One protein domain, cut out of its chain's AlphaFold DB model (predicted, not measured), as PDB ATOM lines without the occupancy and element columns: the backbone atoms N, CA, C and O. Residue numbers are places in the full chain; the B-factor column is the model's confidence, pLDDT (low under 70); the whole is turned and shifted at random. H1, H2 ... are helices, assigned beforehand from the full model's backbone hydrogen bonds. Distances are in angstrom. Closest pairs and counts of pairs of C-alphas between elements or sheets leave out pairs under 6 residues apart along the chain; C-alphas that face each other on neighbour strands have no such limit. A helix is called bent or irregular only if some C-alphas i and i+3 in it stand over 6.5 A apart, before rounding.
ATOM      1  N   MET A  57     159.154 138.768  97.745       92.38
ATOM      2  CA  MET A  57     157.880 139.076  98.390       92.38
ATOM      3  C   MET A  57     157.818 138.509  99.807       92.38
ATOM      4  O   MET A  57     157.532 139.259 100.736       92.38
ATOM      5  N   ASP A  58     158.205 137.248 100.007       90.00
ATOM      6  CA  ASP A  58     158.208 136.625 101.341       90.00
ATOM      7  C   ASP A  58     159.162 137.344 102.300       90.00
ATOM      8  O   ASP A  58     158.934 137.423 103.507       90.00
ATOM      9  N   LEU A  59     160.291 137.849 101.792       93.50
ATOM     10  CA  LEU A  59     161.223 138.647 102.590       93.50
ATOM     11  C   LEU A  59     160.635 140.016 102.948       93.50
ATOM     12  O   LEU A  59     160.742 140.423 104.105       93.50
ATOM     13  N   CYS A  60     159.994 140.698 101.995       92.75
ATOM     14  CA  CYS A  60     159.338 141.984 102.221       92.75
ATOM     15  C   CYS A  60     158.203 141.865 103.240       92.75
ATOM     16  O   CYS A  60     158.179 142.627 104.204       92.75
ATOM     17  N   ILE A  61     157.318 140.878 103.086       92.56
ATOM     18  CA  ILE A  61     156.192 140.659 104.000       92.56
ATOM     19  C   ILE A  61     156.706 140.381 105.408       92.56
ATOM     20  O   ILE A  61     156.332 141.074 106.347       92.56
ATOM     21  N   ARG A  62     157.663 139.456 105.563       91.56
ATOM     22  CA  ARG A  62     158.251 139.170 106.881       91.56
ATOM     23  C   ARG A  62     158.929 140.382 107.503       91.56
ATOM     24  O   ARG A  62     158.925 140.518 108.724       91.56
ATOM     25  N   LYS A  63     159.547 141.250 106.697       93.56
ATOM     26  CA  LYS A  63     160.151 142.486 107.197       93.56
ATOM     27  C   LYS A  63     159.081 143.457 107.695       93.56
ATOM     28  O   LYS A  63     159.247 143.986 108.788       93.56
ATOM     29  N   ILE A  64     157.988 143.617 106.951       92.50
ATOM     30  CA  ILE A  64     156.840 144.436 107.358       92.50
ATOM     31  C   ILE A  64     156.224 143.890 108.649       92.50
ATOM     32  O   ILE A  64     156.058 144.654 109.591       92.50
ATOM     33  N   CYS A  65     155.986 142.579 108.749       91.50
ATOM     34  CA  CYS A  65     155.430 141.965 109.958       91.50
ATOM     35  C   CYS A  65     156.324 142.169 111.192       91.50
ATOM     36  O   CYS A  65     155.821 142.384 112.287       91.50
ATOM     37  N   LYS A  66     157.656 142.141 111.034       91.88
ATOM     38  CA  LYS A  66     158.599 142.411 112.138       91.88
ATOM     39  C   LYS A  66     158.611 143.865 112.591       91.88
ATOM     40  O   LYS A  66     158.931 144.139 113.739       91.88
ATOM     41  N   ASP A  67     158.355 144.782 111.670       92.31
ATOM     42  CA  ASP A  67     158.384 146.221 111.904       92.31
ATOM     43  C   ASP A  67     156.958 146.795 111.961       92.31
ATOM     44  O   ASP A  67     156.773 147.983 111.711       92.31
ATOM     45  N   ILE A  68     155.952 145.965 112.270       90.69
ATOM     46  CA  ILE A  68     154.538 146.319 112.106       90.69
ATOM     47  C   ILE A  68     154.145 147.562 112.909       90.69
ATOM     48  O   ILE A  68     153.452 148.431 112.392       90.69
ATOM     49  N   ASP A  69     154.709 147.713 114.107       88.50
ATOM     50  CA  ASP A  69     154.475 148.850 115.004       88.50
ATOM     51  C   ASP A  69     154.998 150.188 114.453       88.50
ATOM     52  O   ASP A  69     154.702 151.251 114.994       88.50
ATOM     53  N   LYS A  70     155.808 150.165 113.386       90.62
ATOM     54  CA  LYS A  70     156.307 151.374 112.713       90.62
ATOM     55  C   LYS A  70     155.350 151.891 111.642       90.62
ATOM     56  O   LYS A  70     155.571 152.986 111.123       90.62
ATOM     57  N   TYR A  71     154.339 151.110 111.268       88.50
ATOM     58  CA  TYR A  71     153.412 151.441 110.196       88.50
ATOM     59  C   TYR A  71     152.040 151.788 110.770       88.50
ATOM     60  O   TYR A  71     151.430 150.993 111.474       88.50
ATOM     61  N   ASN A  72     151.533 152.970 110.417       86.25
ATOM     62  CA  ASN A  72     150.227 153.443 110.892       86.25
ATOM     63  C   ASN A  72     149.074 153.079 109.943       86.25
ATOM     64  O   ASN A  72     147.918 153.068 110.352       86.25
ATOM     65  N   THR A  73     149.356 152.846 108.657       91.62
ATOM     66  CA  THR A  73     148.337 152.528 107.648       91.62
ATOM     67  C   THR A  73     148.931 151.742 106.485       91.62
ATOM     68  O   THR A  73     150.080 151.967 106.094       91.62
ATOM     69  N   PHE A  74     148.123 150.851 105.912       91.44
ATOM     70  CA  PHE A  74     148.441 150.060 104.723       91.44
ATOM     71  C   PHE A  74     147.556 150.415 103.517       91.44
ATOM     72  O   PHE A  74     147.600 149.730 102.501       91.44
ATOM     73  N   SER A  75     146.786 151.505 103.586       88.44
ATOM     74  CA  SER A  75     145.845 151.927 102.531       88.44
ATOM     75  C   SER A  75     146.497 152.219 101.174       88.44
ATOM     76  O   SER A  75     145.851 152.111 100.135       88.44
ATOM     77  N   MET A  76     147.787 152.569 101.166       90.69
ATOM     78  CA  MET A  76     148.554 152.799  99.936       90.69
ATOM     79  C   MET A  76     149.038 151.502  99.278       90.69
ATOM     80  O   MET A  76     149.549 151.541  98.158       90.69
ATOM     81  N   LEU A  77     148.928 150.363  99.968       91.06
ATOM     82  CA  LEU A  77     149.290 149.077  99.398       91.06
ATOM     83  C   LEU A  77     148.131 148.516  98.569       91.06
ATOM     84  O   LEU A  77     146.969 148.618  98.965       91.06
ATOM     85  N   PRO A  78     148.443 147.835  97.456       91.88
ATOM     86  CA  PRO A  78     147.490 146.972  96.786       91.88
ATOM     87  C   PRO A  78     146.810 146.008  97.767       91.88
ATOM     88  O   PRO A  78     147.418 145.507  98.721       91.88
ATOM     89  N   ARG A  79     145.525 145.748  97.528       91.56
ATOM     90  CA  ARG A  79     144.676 144.905  98.379       91.56
ATOM     91  C   ARG A  79     145.262 143.510  98.594       91.56
ATOM     92  O   ARG A  79     145.232 142.987  99.700       91.56
ATOM     93  N   ASP A  80     145.783 142.906  97.537       90.56
ATOM     94  CA  ASP A  80     146.423 141.591  97.540       90.56
ATOM     95  C   ASP A  80     147.653 141.548  98.455       90.56
ATOM     96  O   ASP A  80     147.814 140.597  99.220       90.56
ATOM     97  N   ILE A  81     148.466 142.605  98.454       91.62
ATOM     98  CA  ILE A  81     149.636 142.709  99.335       91.62
ATOM     99  C   ILE A  81     149.194 142.901 100.786       91.62
ATOM    100  O   ILE A  81     149.682 142.210 101.677       91.62
ATOM    101  N   SER A  82     148.227 143.790 101.024       93.62
ATOM    102  CA  SER A  82     147.653 143.994 102.359       93.62
ATOM    103  C   SER A  82     147.087 142.691 102.931       93.62
ATOM    104  O   SER A  82     147.314 142.373 104.098       93.62
ATOM    105  N   GLN A  83     146.422 141.892 102.090       92.75
ATOM    106  CA  GLN A  83     145.895 140.582 102.459       92.75
ATOM    107  C   GLN A  83     147.004 139.585 102.816       92.75
ATOM    108  O   GLN A  83     146.872 138.840 103.784       92.75
ATOM    109  N   GLN A  84     148.102 139.556 102.058       93.44
ATOM    110  CA  GLN A  84     149.231 138.678 102.375       93.44
ATOM    111  C   GLN A  84     149.868 139.038 103.721       93.44
ATOM    112  O   GLN A  84     150.157 138.143 104.511       93.44
ATOM    113  N   ILE A  85     150.031 140.332 104.014       93.44
ATOM    114  CA  ILE A  85     150.616 140.787 105.281       93.44
ATOM    115  C   ILE A  85     149.731 140.387 106.462       93.44
ATOM    116  O   ILE A  85     150.232 139.793 107.415       93.44
ATOM    117  N   ILE A  86     148.422 140.665 106.409       93.00
ATOM    118  CA  ILE A  86     147.534 140.302 107.521       93.00
ATOM    119  C   ILE A  86     147.446 138.783 107.711       93.00
ATOM    120  O   ILE A  86     147.455 138.320 108.848       93.00
ATOM    121  N   ASN A  87     147.443 137.997 106.631       92.19
ATOM    122  CA  ASN A  87     147.453 136.539 106.727       92.19
ATOM    123  C   ASN A  87     148.720 136.033 107.438       92.19
ATOM    124  O   ASN A  87     148.627 135.166 108.304       92.19
ATOM    125  N   GLU A  88     149.885 136.598 107.117       92.56
ATOM    126  CA  GLU A  88     151.147 136.267 107.788       92.56
ATOM    127  C   GLU A  88     151.163 136.713 109.259       92.56
ATOM    128  O   GLU A  88     151.654 135.981 110.119       92.56
ATOM    129  N   LEU A  89     150.592 137.876 109.594       92.06
ATOM    130  CA  LEU A  89     150.443 138.322 110.988       92.06
ATOM    131  C   LEU A  89     149.538 137.390 111.802       92.06
ATOM    132  O   LEU A  89     149.855 137.075 112.948       92.06
ATOM    133  N   VAL A  90     148.435 136.925 111.208       91.00
ATOM    134  CA  VAL A  90     147.535 135.945 111.830       91.00
ATOM    135  C   VAL A  90     148.248 134.607 112.008       91.00
ATOM    136  O   VAL A  90     148.229 134.048 113.101       91.00
ATOM    137  N   TYR A  91     148.921 134.114 110.966       90.19
ATOM    138  CA  TYR A  91     149.639 132.839 111.003       90.19
ATOM    139  C   TYR A  91     150.764 132.825 112.046       90.19
ATOM    140  O   TYR A  91     150.937 131.842 112.763       90.19
ATOM    141  N   SER A  92     151.505 133.929 112.167       88.25
ATOM    142  CA  SER A  92     152.586 134.081 113.149       88.25
ATOM    143  C   SER A  92     152.107 134.427 114.564       88.25
ATOM    144  O   SER A  92     152.916 134.420 115.491       88.25
ATOM    145  N   GLY A  93     150.816 134.722 114.752       87.69
ATOM    146  CA  GLY A  93     150.264 135.146 116.041       87.69
ATOM    147  C   GLY A  93     150.740 136.533 116.490       87.69
ATOM    148  O   GLY A  93     150.705 136.835 117.680       87.69
ATOM    149  N   CYS A  94     151.208 137.368 115.560       87.31
ATOM    150  CA  CYS A  94     151.710 138.718 115.831       87.31
ATOM    151  C   CYS A  94     150.676 139.820 115.553       87.31
ATOM    152  O   CYS A  94     151.004 141.000 115.661       87.31
ATOM    153  N   LEU A  95     149.444 139.463 115.177       91.06
ATOM    154  CA  LEU A  95     148.380 140.440 114.972       91.06
ATOM    155  C   LEU A  95     147.928 141.027 116.319       91.06
ATOM    156  O   LEU A  95     147.494 140.305 117.214       91.06
ATOM    157  N   THR A  96     148.012 142.346 116.437       89.44
ATOM    158  CA  THR A  96     147.555 143.131 117.593       89.44
ATOM    159  C   THR A  96     146.413 144.051 117.178       89.44
ATOM    160  O   THR A  96     146.306 144.405 116.006       89.44
ATOM    161  N   ASP A  97     145.593 144.510 118.126       89.25
ATOM    162  CA  ASP A  97     144.500 145.448 117.819       89.25
ATOM    163  C   ASP A  97     145.016 146.740 117.158       89.25
ATOM    164  O   ASP A  97     144.417 147.248 116.212       89.25
ATOM    165  N   VAL A  98     146.181 147.225 117.607       88.25
ATOM    166  CA  VAL A  98     146.836 148.426 117.064       88.25
ATOM    167  C   VAL A  98     147.292 148.207 115.621       88.25
ATOM    168  O   VAL A  98     147.050 149.046 114.759       88.25
ATOM    169  N   SER A  99     147.930 147.071 115.328       88.69
ATOM    170  CA  SER A  99     148.366 146.768 113.958       88.69
ATOM    171  C   SER A  99     147.187 146.492 113.025       88.69
ATOM    172  O   SER A  99     147.224 146.891 111.862       88.69
ATOM    173  N   PHE A 100     146.114 145.878 113.532       90.31
ATOM    174  CA  PHE A 100     144.879 145.651 112.783       90.31
ATOM    175  C   PHE A 100     144.225 146.966 112.342       90.31
ATOM    176  O   PHE A 100     143.700 147.071 111.231       90.31
ATOM    177  N   GLU A 101     144.325 148.003 113.173       91.38
ATOM    178  CA  GLU A 101     143.793 149.332 112.893       91.38
ATOM    179  C   GLU A 101     144.361 149.951 111.598       91.38
ATOM    180  O   GLU A 101     143.652 150.665 110.877       91.38
ATOM    181  N   GLY A 102     145.604 149.608 111.245       90.12
ATOM    182  CA  GLY A 102     146.257 150.045 110.010       90.12
ATOM    183  C   GLY A 102     145.666 149.450 108.725       90.12
ATOM    184  O   GLY A 102     145.908 149.992 107.644       90.12
ATOM    185  N   PHE A 103     144.877 148.374 108.822       92.25
ATOM    186  CA  PHE A 103     144.270 147.678 107.679       92.25
ATOM    187  C   PHE A 103     142.817 148.075 107.394       92.25
ATOM    188  O   PHE A 103     142.217 147.544 106.456       92.25
TER     189      PHE A 103
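This is residues 57 to 103 of the 113 residues of an uncharacterized protein of Prunus yedoensis var. nudiflora (UniProt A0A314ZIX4). Two helices, H2 and H1, cross as an X near their middles, and a long loop, residues 67 to 78, swings from the last residue of H1 round to the first residue of H2. A short third helix, H3, comes after H2 by a tight link and sits near it without clearly touching it. The printed part has 47 residues with three named helices, in the order H1, H2, H3 along the chain, and no named strand; the class is all helix. The whole is compact, with a radius of gyration of the C-alphas of 9.4 A, and rounded, spanning 24 by 22 by 16 A.

Begin with H2, residues 79 to 92, the longest helix. Look next at H1, residues 57 to 66, which touches H2 with 9 pairs of C-alphas within 8 A. Their closest C-alphas are those of Ile 61 and Ile 85, 5.7 A apart. H2 touches H1 with residues 84 to 89 alone. The two lines stand at a steep tilt of 59 degrees, and the helices run the same way. Then find H3, residues 97 to 101, which is close to H2 but not clearly touching: the closest C-alphas are those of Ile 86 and Phe 100, 8.0 A apart. H1 and H3 are apart. In the backbones of H1, H2 and H3, every O i to N i+4 pair is within hydrogen-bond range.

Find C-alpha 79 of Arg 79 at (144.676, 144.905, 98.379); from there H2 runs 19.9 A, over 14 residues, to C-alpha 92 at (152.586, 134.081, 113.149). Go back to C-alpha 57 of Met 57 at (157.880, 139.076, 98.390), where H1 begins; its 10 residues, 57 to 66, measure 14.2 A from first to last C-alpha. H3, five residues from Asp 97 to Glu 101, ends at C-alpha 101 at (143.793, 149.332, 112.893). No helix is bent or irregular.

The C-alphas of Met 57 and Asp 97 are the two farthest apart, at 24.4 A, while those of Met 57 and Phe 103, the first and last printed residues, are 18.6 A apart. The link from H1 to H2 is long, with 12 residues, 67 to 78, whose C-alphas lie 6 to 12 A from the mean of the C-alphas. The link from H2 to H3 is tight, with 4 residues. The printed part has no cut. Look at the B-factor column for the model's own confidence: the mean pLDDT of the printed part is 91.0, and no printed residue is under 70.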